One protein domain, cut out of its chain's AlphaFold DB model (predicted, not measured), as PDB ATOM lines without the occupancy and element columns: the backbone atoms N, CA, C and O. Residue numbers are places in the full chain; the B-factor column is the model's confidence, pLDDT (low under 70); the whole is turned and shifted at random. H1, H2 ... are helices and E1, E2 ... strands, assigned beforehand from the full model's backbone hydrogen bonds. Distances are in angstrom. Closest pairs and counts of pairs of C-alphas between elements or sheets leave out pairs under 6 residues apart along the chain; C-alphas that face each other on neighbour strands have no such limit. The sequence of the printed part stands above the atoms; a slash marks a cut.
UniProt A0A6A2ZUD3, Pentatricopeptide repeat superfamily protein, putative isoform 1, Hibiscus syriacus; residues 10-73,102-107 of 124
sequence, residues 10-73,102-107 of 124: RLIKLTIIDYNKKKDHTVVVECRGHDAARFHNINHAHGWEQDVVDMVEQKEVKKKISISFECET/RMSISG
ATOM      1  N   ARG A  10     -14.847  -4.677  -4.389       74.94
ATOM      2  CA  ARG A  10     -14.516  -5.717  -5.367       74.94
ATOM      3  C   ARG A  10     -13.203  -6.385  -4.997       74.94
ATOM      4  O   ARG A  10     -12.216  -5.704  -4.729       74.94
ATOM      5  N   LEU A  11     -13.181  -7.714  -5.062       76.12
ATOM      6  CA  LEU A  11     -11.942  -8.484  -5.045       76.12
ATOM      7  C   LEU A  11     -11.346  -8.508  -6.454       76.12
ATOM      8  O   LEU A  11     -12.025  -8.837  -7.428       76.12
ATOM      9  N   ILE A  12     -10.073  -8.150  -6.565       75.81
ATOM     10  CA  ILE A  12      -9.339  -8.085  -7.826       75.81
ATOM     11  C   ILE A  12      -8.114  -8.982  -7.709       75.81
ATOM     12  O   ILE A  12      -7.361  -8.904  -6.740       75.81
ATOM     13  N   LYS A  13      -7.892  -9.819  -8.722       78.75
ATOM     14  CA  LYS A  13      -6.641 -10.561  -8.882       78.75
ATOM     15  C   LYS A  13      -5.613  -9.645  -9.540       78.75
ATOM     16  O   LYS A  13      -5.758  -9.296 -10.709       78.75
ATOM     17  N   LEU A  14      -4.590  -9.261  -8.791       78.25
ATOM     18  CA  LEU A  14      -3.526  -8.371  -9.230       78.25
ATOM     19  C   LEU A  14      -2.240  -9.169  -9.464       78.25
ATOM     20  O   LEU A  14      -1.713  -9.790  -8.547       78.25
ATOM     21  N   THR A  15      -1.713  -9.120 -10.686       80.25
ATOM     22  CA  THR A  15      -0.419  -9.724 -11.033       80.25
ATOM     23  C   THR A  15       0.622  -8.624 -11.231       80.25
ATOM     24  O   THR A  15       0.480  -7.766 -12.100       80.25
ATOM     25  N   ILE A  16       1.672  -8.651 -10.417       78.81
ATOM     26  CA  ILE A  16       2.808  -7.730 -10.439       78.81
ATOM     27  C   ILE A  16       3.959  -8.426 -11.151       78.81
ATOM     28  O   ILE A  16       4.419  -9.466 -10.692       78.81
ATOM     29  N   ILE A  17       4.439  -7.852 -12.250       79.31
ATOM     30  CA  ILE A  17       5.513  -8.436 -13.061       79.31
ATOM     31  C   ILE A  17       6.768  -7.573 -12.927       79.31
ATOM     32  O   ILE A  17       6.787  -6.417 -13.348       79.31
ATOM     33  N   ASP A  18       7.833  -8.148 -12.375       74.44
ATOM     34  CA  ASP A  18       9.174  -7.572 -12.418       74.44
ATOM     35  C   ASP A  18       9.857  -8.007 -13.722       74.44
ATOM     36  O   ASP A  18      10.359  -9.128 -13.851       74.44
ATOM     37  N   TYR A  19       9.891  -7.104 -14.703       72.00
ATOM     38  CA  TYR A  19      10.538  -7.351 -15.995       72.00
ATOM     39  C   TYR A  19      12.061  -7.495 -15.902       72.00
ATOM     40  O   TYR A  19      12.646  -8.189 -16.735       72.00
ATOM     41  N   ASN A  20      12.709  -6.894 -14.898       72.56
ATOM     42  CA  ASN A  20      14.156  -7.015 -14.712       72.56
ATOM     43  C   ASN A  20      14.515  -8.418 -14.219       72.56
ATOM     44  O   ASN A  20      15.472  -9.023 -14.699       72.56
ATOM     45  N   LYS A  21      13.721  -8.956 -13.284       75.88
ATOM     46  CA  LYS A  21      13.919 -10.305 -12.730       75.88
ATOM     47  C   LYS A  21      13.191 -11.401 -13.505       75.88
ATOM     48  O   LYS A  21      13.426 -12.575 -13.229       75.88
ATOM     49  N   LYS A  22      12.331 -11.034 -14.464       77.06
ATOM     50  CA  LYS A  22      11.420 -11.939 -15.190       77.06
ATOM     51  C   LYS A  22      10.592 -12.811 -14.240       77.06
ATOM     52  O   LYS A  22      10.402 -13.998 -14.493       77.06
ATOM     53  N   LYS A  23      10.140 -12.223 -13.133       75.12
ATOM     54  CA  LYS A  23       9.291 -12.879 -12.136       75.12
ATOM     55  C   LYS A  23       7.954 -12.167 -12.071       75.12
ATOM     56  O   LYS A  23       7.914 -10.942 -12.152       75.12
ATOM     57  N   ASP A  24       6.890 -12.920 -11.864       78.06
ATOM     58  CA  ASP A  24       5.585 -12.379 -11.527       78.06
ATOM     59  C   ASP A  24       5.152 -12.826 -10.128       78.06
ATOM     60  O   ASP A  24       5.567 -13.865  -9.617       78.06
ATOM     61  N   HIS A  25       4.350 -11.989  -9.483       75.12
ATOM     62  CA  HIS A  25       3.711 -12.287  -8.218       75.12
ATOM     63  C   HIS A  25       2.237 -11.939  -8.334       75.12
ATOM     64  O   HIS A  25       1.882 -10.835  -8.742       75.12
ATOM     65  N   THR A  26       1.375 -12.888  -8.002       76.06
ATOM     66  CA  THR A  26      -0.069 -12.690  -8.033       76.06
ATOM     67  C   THR A  26      -0.565 -12.581  -6.608       76.06
ATOM     68  O   THR A  26      -0.207 -13.415  -5.789       76.06
ATOM     69  N   VAL A  27      -1.385 -11.568  -6.349       75.62
ATOM     70  CA  VAL A  27      -2.081 -11.366  -5.080       75.62
ATOM     71  C   VAL A  27      -3.537 -11.036  -5.357       75.62
ATOM     72  O   VAL A  27      -3.867 -10.433  -6.381       75.62
ATOM     73  N   VAL A  28      -4.427 -11.395  -4.442       77.25
ATOM     74  CA  VAL A  28      -5.793 -10.869  -4.453       77.25
ATOM     75  C   VAL A  28      -5.834  -9.627  -3.558       77.25
ATOM     76  O   VAL A  28      -5.187  -9.570  -2.515       77.25
ATOM     77  N   VAL A  29      -6.527  -8.582  -3.998       75.88
ATOM     78  CA  VAL A  29      -6.666  -7.317  -3.266       75.88
ATOM     79  C   VAL A  29      -8.119  -6.883  -3.256       75.88
ATOM     80  O   VAL A  29      -8.859  -7.149  -4.204       75.88
ATOM     81  N   GLU A  30      -8.524  -6.186  -2.201       75.81
ATOM     82  CA  GLU A  30      -9.801  -5.484  -2.179       75.81
ATOM     83  C   GLU A  30      -9.626  -4.066  -2.731       75.81
ATOM     84  O   GLU A  30      -8.670  -3.354  -2.408       75.81
ATOM     85  N   CYS A  31     -10.575  -3.647  -3.562       71.75
ATOM     86  CA  CYS A  31     -10.683  -2.299  -4.089       71.75
ATOM     87  C   CYS A  31     -12.105  -1.770  -3.872       71.75
ATOM     88  O   CYS A  31     -13.081  -2.498  -4.066       71.75
ATOM     89  N   ARG A  32     -12.233  -0.497  -3.486       66.88
ATOM     90  CA  ARG A  32     -13.527   0.184  -3.359       66.88
ATOM     91  C   ARG A  32     -13.795   0.987  -4.628       66.88
ATOM     92  O   ARG A  32     -12.921   1.723  -5.070       66.88
ATOM     93  N   GLY A  33     -15.002   0.905  -5.185       58.38
ATOM     94  CA  GLY A  33     -15.335   1.521  -6.477       58.38
ATOM     95  C   GLY A  33     -15.193   3.052  -6.581       58.38
ATOM     96  O   GLY A  33     -15.236   3.568  -7.696       58.38
ATOM     97  N   HIS A  34     -15.043   3.774  -5.464       54.47
ATOM     98  CA  HIS A  34     -14.809   5.228  -5.440       54.47
ATOM     99  C   HIS A  34     -13.314   5.566  -5.571       54.47
ATOM    100  O   HIS A  34     -12.943   6.683  -5.907       54.47
ATOM    101  N   ASP A  35     -12.463   4.568  -5.323       55.97
ATOM    102  CA  ASP A  35     -11.014   4.625  -5.402       55.97
ATOM    103  C   ASP A  35     -10.523   3.352  -6.109       55.97
ATOM    104  O   ASP A  35      -9.783   2.549  -5.540       55.97
ATOM    105  N   ALA A  36     -10.854   3.201  -7.401       54.00
ATOM    106  CA  ALA A  36     -10.215   2.208  -8.285       54.00
ATOM    107  C   ALA A  36      -8.673   2.340  -8.318       54.00
ATOM    108  O   ALA A  36      -7.967   1.516  -8.898       54.00
ATOM    109  N   ALA A  37      -8.162   3.411  -7.704       54.94
ATOM    110  CA  ALA A  37      -6.766   3.673  -7.476       54.94
ATOM    111  C   ALA A  37      -6.195   3.010  -6.206       54.94
ATOM    112  O   ALA A  37      -5.000   2.774  -6.149       54.94
ATOM    113  N   ARG A  38      -6.991   2.690  -5.181       59.84
ATOM    114  CA  ARG A  38      -6.466   2.231  -3.885       59.84
ATOM    115  C   ARG A  38      -6.779   0.759  -3.667       59.84
ATOM    116  O   ARG A  38      -7.935   0.359  -3.555       59.84
ATOM    117  N   PHE A  39      -5.719  -0.029  -3.568       67.75
ATOM    118  CA  PHE A  39      -5.777  -1.442  -3.223       67.75
ATOM    119  C   PHE A  39      -5.502  -1.609  -1.731       67.75
ATOM    120  O   PHE A  39      -4.676  -0.896  -1.169       67.75
ATOM    121  N   HIS A  40      -6.191  -2.543  -1.089       65.19
ATOM    122  CA  HIS A  40      -5.882  -2.960   0.274       65.19
ATOM    123  C   HIS A  40      -5.757  -4.481   0.327       65.19
ATOM    124  O   HIS A  40      -6.285  -5.206  -0.520       65.19
ATOM    125  N   ASN A  41      -5.018  -4.961   1.322       67.06
ATOM    126  CA  ASN A  41      -4.903  -6.388   1.586       67.06
ATOM    127  C   ASN A  41      -6.272  -6.962   2.019       67.06
ATOM    128  O   ASN A  41      -7.051  -6.282   2.687       67.06
ATOM    129  N   ILE A  42      -6.534  -8.217   1.651       65.69
ATOM    130  CA  ILE A  42      -7.780  -8.967   1.886       65.69
ATOM    131  C   ILE A  42      -8.081  -9.158   3.369       65.69
ATOM    132  O   ILE A  42      -9.244  -9.291   3.726       65.69
ATOM    133  N   ASN A  43      -7.078  -9.067   4.249       60.34
ATOM    134  CA  ASN A  43      -7.290  -9.089   5.702       60.34
ATOM    135  C   ASN A  43      -8.303  -8.024   6.185       60.34
ATOM    136  O   ASN A  43      -8.719  -8.037   7.339       60.34
ATOM    137  N   HIS A  44      -8.624  -7.044   5.338       57.56
ATOM    138  CA  HIS A  44      -9.613  -6.005   5.579       57.56
ATOM    139  C   HIS A  44     -10.755  -6.056   4.545       57.56
ATOM    140  O   HIS A  44     -11.282  -5.003   4.219       57.56
ATOM    141  N   ALA A  45     -11.126  -7.226   4.007       64.81
ATOM    142  CA  ALA A  45     -12.200  -7.349   3.019       64.81
ATOM    143  C   ALA A  45     -13.569  -6.996   3.633       64.81
ATOM    144  O   ALA A  45     -14.161  -7.779   4.379       64.81
ATOM    145  N   HIS A  46     -14.066  -5.794   3.352       66.12
ATOM    146  CA  HIS A  46     -15.285  -5.261   3.947       66.12
ATOM    147  C   HIS A  46     -16.534  -5.861   3.293       66.12
ATOM    148  O   HIS A  46     -16.704  -5.823   2.077       66.12
ATOM    149  N   GLY A  47     -17.465  -6.346   4.119       63.41
ATOM    150  CA  GLY A  47     -18.790  -6.782   3.664       63.41
ATOM    151  C   GLY A  47     -18.828  -8.150   2.978       63.41
ATOM    152  O   GLY A  47     -19.886  -8.531   2.482       63.41
ATOM    153  N   TRP A  48     -17.716  -8.891   2.972       70.69
ATOM    154  CA  TRP A  48     -17.649 -10.266   2.474       70.69
ATOM    155  C   TRP A  48     -17.854 -11.287   3.598       70.69
ATOM    156  O   TRP A  48     -17.481 -11.051   4.746       70.69
ATOM    157  N   GLU A  49     -18.454 -12.430   3.259       74.88
ATOM    158  CA  GLU A  49     -18.621 -13.550   4.188       74.88
ATOM    159  C   GLU A  49     -17.255 -14.113   4.610       74.88
ATOM    160  O   GLU A  49     -16.358 -14.269   3.778       74.88
ATOM    161  N   GLN A  50     -17.118 -14.451   5.896       73.00
ATOM    162  CA  GLN A  50     -15.862 -14.943   6.473       73.00
ATOM    163  C   GLN A  50     -15.319 -16.168   5.724       73.00
ATOM    164  O   GLN A  50     -14.124 -16.242   5.468       73.00
ATOM    165  N   ASP A  51     -16.191 -17.069   5.267       75.19
ATOM    166  CA  ASP A  51     -15.799 -18.265   4.512       75.19
ATOM    167  C   ASP A  51     -15.129 -17.925   3.165       75.19
ATOM    168  O   ASP A  51     -14.221 -18.626   2.709       75.19
ATOM    169  N   VAL A  52     -15.547 -16.827   2.523       71.38
ATOM    170  CA  VAL A  52     -14.938 -16.336   1.278       71.38
ATOM    171  C   VAL A  52     -13.564 -15.739   1.564       71.38
ATOM    172  O   VAL A  52     -12.621 -16.006   0.820       71.38
ATOM    173  N   VAL A  53     -13.440 -14.970   2.648       71.12
ATOM    174  CA  VAL A  53     -12.169 -14.382   3.095       71.12
ATOM    175  C   VAL A  53     -11.168 -15.488   3.442       71.12
ATOM    176  O   VAL A  53     -10.073 -15.521   2.878       71.12
ATOM    177  N   ASP A  54     -11.579 -16.459   4.256       70.75
ATOM    178  CA  ASP A  54     -10.750 -17.578   4.710       70.75
ATOM    179  C   ASP A  54     -10.266 -18.451   3.543       70.75
ATOM    180  O   ASP A  54      -9.102 -18.856   3.500       70.75
ATOM    181  N   MET A  55     -11.127 -18.720   2.554       71.19
ATOM    182  CA  MET A  55     -10.744 -19.474   1.356       71.19
ATOM    183  C   MET A  55      -9.633 -18.768   0.563       71.19
ATOM    184  O   MET A  55      -8.780 -19.432  -0.037       71.19
ATOM    185  N   VAL A  56      -9.657 -17.435   0.506       69.25
ATOM    186  CA  VAL A  56      -8.654 -16.666  -0.234       69.25
ATOM    187  C   VAL A  56      -7.361 -16.542   0.574       69.25
ATOM    188  O   VAL A  56      -6.286 -16.774   0.021       69.25
ATOM    189  N   GLU A  57      -7.446 -16.296   1.883       67.62
ATOM    190  CA  GLU A  57      -6.282 -16.270   2.781       67.62
ATOM    191  C   GLU A  57      -5.539 -17.616   2.831       67.62
ATOM    192  O   GLU A  57      -4.311 -17.645   2.861       67.62
ATOM    193  N   GLN A  58      -6.247 -18.750   2.786       62.81
ATOM    194  CA  GLN A  58      -5.618 -20.079   2.757       62.81
ATOM    195  C   GLN A  58      -4.797 -20.336   1.484       62.81
ATOM    196  O   GLN A  58      -3.840 -21.111   1.519       62.81
ATOM    197  N   LYS A  59      -5.162 -19.710   0.359       63.53
ATOM    198  CA  LYS A  59      -4.441 -19.834  -0.920       63.53
ATOM    199  C   LYS A  59      -3.247 -18.882  -1.012       63.53
ATOM    200  O   LYS A  59      -2.266 -19.201  -1.678       63.53
ATOM    201  N   GLU A  60      -3.320 -17.743  -0.334       61.75
ATOM    202  CA  GLU A  60      -2.296 -16.701  -0.310       61.75
ATOM    203  C   GLU A  60      -1.442 -16.857   0.963       61.75
ATOM    204  O   GLU A  60      -1.724 -16.280   2.010       61.75
ATOM    205  N   VAL A  61      -0.386 -17.674   0.907       54.50
ATOM    206  CA  VAL A  61       0.518 -17.940   2.044       54.50
ATOM    207  C   VAL A  61       1.111 -16.636   2.603       54.50
ATOM    208  O   VAL A  61       2.117 -16.154   2.098       54.50
ATOM    209  N   LYS A  62       0.488 -16.076   3.655       55.06
ATOM    210  CA  LYS A  62       0.973 -15.136   4.699       55.06
ATOM    211  C   LYS A  62       2.004 -14.046   4.337       55.06
ATOM    212  O   LYS A  62       2.616 -13.473   5.241       55.06
ATOM    213  N   LYS A  63       2.210 -13.676   3.076       58.62
ATOM    214  CA  LYS A  63       2.998 -12.487   2.745       58.62
ATOM    215  C   LYS A  63       2.080 -11.289   2.918       58.62
ATOM    216  O   LYS A  63       1.150 -11.081   2.146       58.62
ATOM    217  N   LYS A  64       2.317 -10.515   3.981       65.00
ATOM    218  CA  LYS A  64       1.601  -9.265   4.262       65.00
ATOM    219  C   LYS A  64       2.043  -8.205   3.253       65.00
ATOM    220  O   LYS A  64       2.807  -7.298   3.570       65.00
ATOM    221  N   ILE A  65       1.608  -8.386   2.014       70.06
ATOM    222  CA  ILE A  65       1.880  -7.490   0.906       70.06
ATOM    223  C   ILE A  65       0.963  -6.289   1.075       70.06
ATOM    224  O   ILE A  65      -0.249  -6.433   1.262       70.06
ATOM    225  N   SER A  66       1.565  -5.108   1.073       70.69
ATOM    226  CA  SER A  66       0.851  -3.839   1.095       70.69
ATOM    227  C   SER A  66       1.084  -3.159  -0.236       70.69
ATOM    228  O   SER A  66       2.224  -2.935  -0.636       70.69
ATOM    229  N   ILE A  67      -0.004  -2.831  -0.920       74.69
ATOM    230  CA  ILE A  67       0.019  -2.157  -2.212       74.69
ATOM    231  C   ILE A  67      -0.816  -0.908  -2.054       74.69
ATOM    232  O   ILE A  67      -1.954  -0.991  -1.624       74.69
ATOM    233  N   SER A  68      -0.271   0.240  -2.422       74.38
ATOM    234  CA  SER A  68      -1.043   1.464  -2.576       74.38
ATOM    235  C   SER A  68      -0.756   2.036  -3.947       74.38
ATOM    236  O   SER A  68       0.405   2.146  -4.347       74.38
ATOM    237  N   PHE A  69      -1.802   2.430  -4.652       76.81
ATOM    238  CA  PHE A  69      -1.676   3.248  -5.838       76.81
ATOM    239  C   PHE A  69      -2.443   4.554  -5.600       76.81
ATOM    240  O   PHE A  69      -3.475   4.595  -4.932       76.81
ATOM    241  N   GLU A  70      -1.863   5.657  -6.041       79.06
ATOM    242  CA  GLU A  70      -2.451   6.987  -5.937       79.06
ATOM    243  C   GLU A  70      -2.553   7.528  -7.354       79.06
ATOM    244  O   GLU A  70      -1.542   7.879  -7.962       79.06
ATOM    245  N   CYS A  71      -3.767   7.516  -7.907       78.56
ATOM    246  CA  CYS A  71      -4.000   7.973  -9.269       78.56
ATOM    247  C   CYS A  71      -3.835   9.493  -9.339       78.56
ATOM    248  O   CYS A  71      -4.562  10.241  -8.691       78.56
ATOM    249  N   GLU A  72      -2.897   9.936 -10.166       83.75
ATOM    250  CA  GLU A  72      -2.630  11.347 -10.436       83.75
ATOM    251  C   GLU A  72      -3.316  11.793 -11.736       83.75
ATOM    252  O   GLU A  72      -3.657  12.961 -11.908       83.75
ATOM    253  N   THR A  73      -3.505  10.878 -12.691       84.44
ATOM    254  CA  THR A  73      -4.068  11.175 -14.013       84.44
ATOM    255  C   THR A  73      -4.898  10.008 -14.533       84.44
ATOM    256  O   THR A  73      -4.407   8.889 -14.639       84.44
ATOM    257  N   ARG A 102       1.332   7.177  -8.659       82.38
ATOM    258  CA  ARG A 102       2.400   6.592  -7.843       82.38
ATOM    259  C   ARG A 102       1.948   5.255  -7.294       82.38
ATOM    260  O   ARG A 102       0.888   5.161  -6.686       82.38
ATOM    261  N   MET A 103       2.781   4.235  -7.464       81.44
ATOM    262  CA  MET A 103       2.579   2.924  -6.858       81.44
ATOM    263  C   MET A 103       3.640   2.694  -5.784       81.44
ATOM    264  O   MET A 103       4.828   2.878  -6.036       81.44
ATOM    265  N   SER A 104       3.211   2.282  -4.594       79.38
ATOM    266  CA  SER A 104       4.087   1.787  -3.530       79.38
ATOM    267  C   SER A 104       3.699   0.354  -3.204       79.38
ATOM    268  O   SER A 104       2.528   0.059  -2.976       79.38
ATOM    269  N   ILE A 105       4.686  -0.536  -3.202       77.94
ATOM    270  CA  ILE A 105       4.512  -1.955  -2.905       77.94
ATOM    271  C   ILE A 105       5.532  -2.328  -1.837       77.94
ATOM    272  O   ILE A 105       6.722  -2.059  -1.998       77.94
ATOM    273  N   SER A 106       5.083  -2.942  -0.750       76.44
ATOM    274  CA  SER A 106       5.944  -3.467   0.310       76.44
ATOM    275  C   SER A 106       5.521  -4.881   0.701       76.44
ATOM    276  O   SER A 106       4.425  -5.333   0.369       76.44
ATOM    277  N   GLY A 107       6.419  -5.618   1.359       70.69
ATOM    278  CA  GLY A 107       6.179  -7.017   1.730       70.69
ATOM    279  C   GLY A 107       6.330  -8.023   0.581       70.69
ATOM    280  O   GLY A 107       6.135  -9.216   0.805       70.69
TER     281      GLY A 107
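Overview. This is residues 10 to 73 and 102 to 107 of the 124 residues of the protein "Pentatricopeptide repeat superfamily protein, putative isoform 1" of Hibiscus syriacus (UniProt A0A6A2ZUD3). A long twisted hairpin of E1 and E2 runs along one side of the domain, and a short strand E3 lies between E2 and a second pair of strands, E4 and E5. The hairpin's tip, residues 18 to 23, sticks out at one end of the longest axis, and H1 sits toward the opposite end, only grazing the first sheet. The printed part has 70 residues, with one named helix and five named strands in the order E1, E2, E3, H1, E4, E5; the sheets, E1 - E2 - E3 and E4 - E5, are both antiparallel, and the class is mixed, helices and strands. It is compact, with a radius of gyration of the C-alphas of 12.7 A, and spans 37 by 28 by 16 A, only just flat.

Along the chain. E1, residues 10 to 18, begins at C-alpha 10 (-14.516, -5.717, -5.367) and is 24.8 A long. E2, residues 23 to 32, is 27.7 A long and bends by 52 degrees at residue 28. E3 is residues 39 to 41. H1, residues 50 to 59, is 14.5 A long and begins at C-alpha 50 (-15.862, -14.943, 6.473). E4, residues 66 to 73, is 21.9 A long. E5, residues 102 to 106, is 13.4 A long and ends at C-alpha 106 (5.944, -3.467, 0.310).

Arrangement. E1, E2 and E3 form a meander, each strand the antiparallel neighbour of the one before, in a strongly twisted sheet with edge strands E1 and E3. In the hairpin of E1 and E2, N 12 and O 29 are 2.8 A apart, within hydrogen-bond range. E2 and E3 are also a hairpin, with N 40 and O 30 at 2.9 A. The closest C-alphas of E3 and E4, Phe 39 and Ser 68, are 5.6 A apart. E4 and E5 run antiparallel at 177 degrees, with N 104 and O 68 at 2.8 A. E2 is apart from both E4 and E5. H1 only grazes the first sheet, with its residues 56 to 59; the closest C-alphas of H1 and E2, Val 56 and Val 28, are 7.7 A apart. In H1, 5 of 6 O i to N i+4 pairs are within hydrogen-bond range.

Size, cuts and confidence. The two C-alphas farthest apart, Asn 20 and Glu 49, are 38.4 A apart. Residues 74 to 101 are not printed, and C-alphas 73 and 102 across this cut are 10.0 A apart. Of the links that are printed whole, E1 to E2 is tight and the others are short. The mean pLDDT of the printed part is 70.8, and residues 32 to 47 and 56 to 64 are under 70.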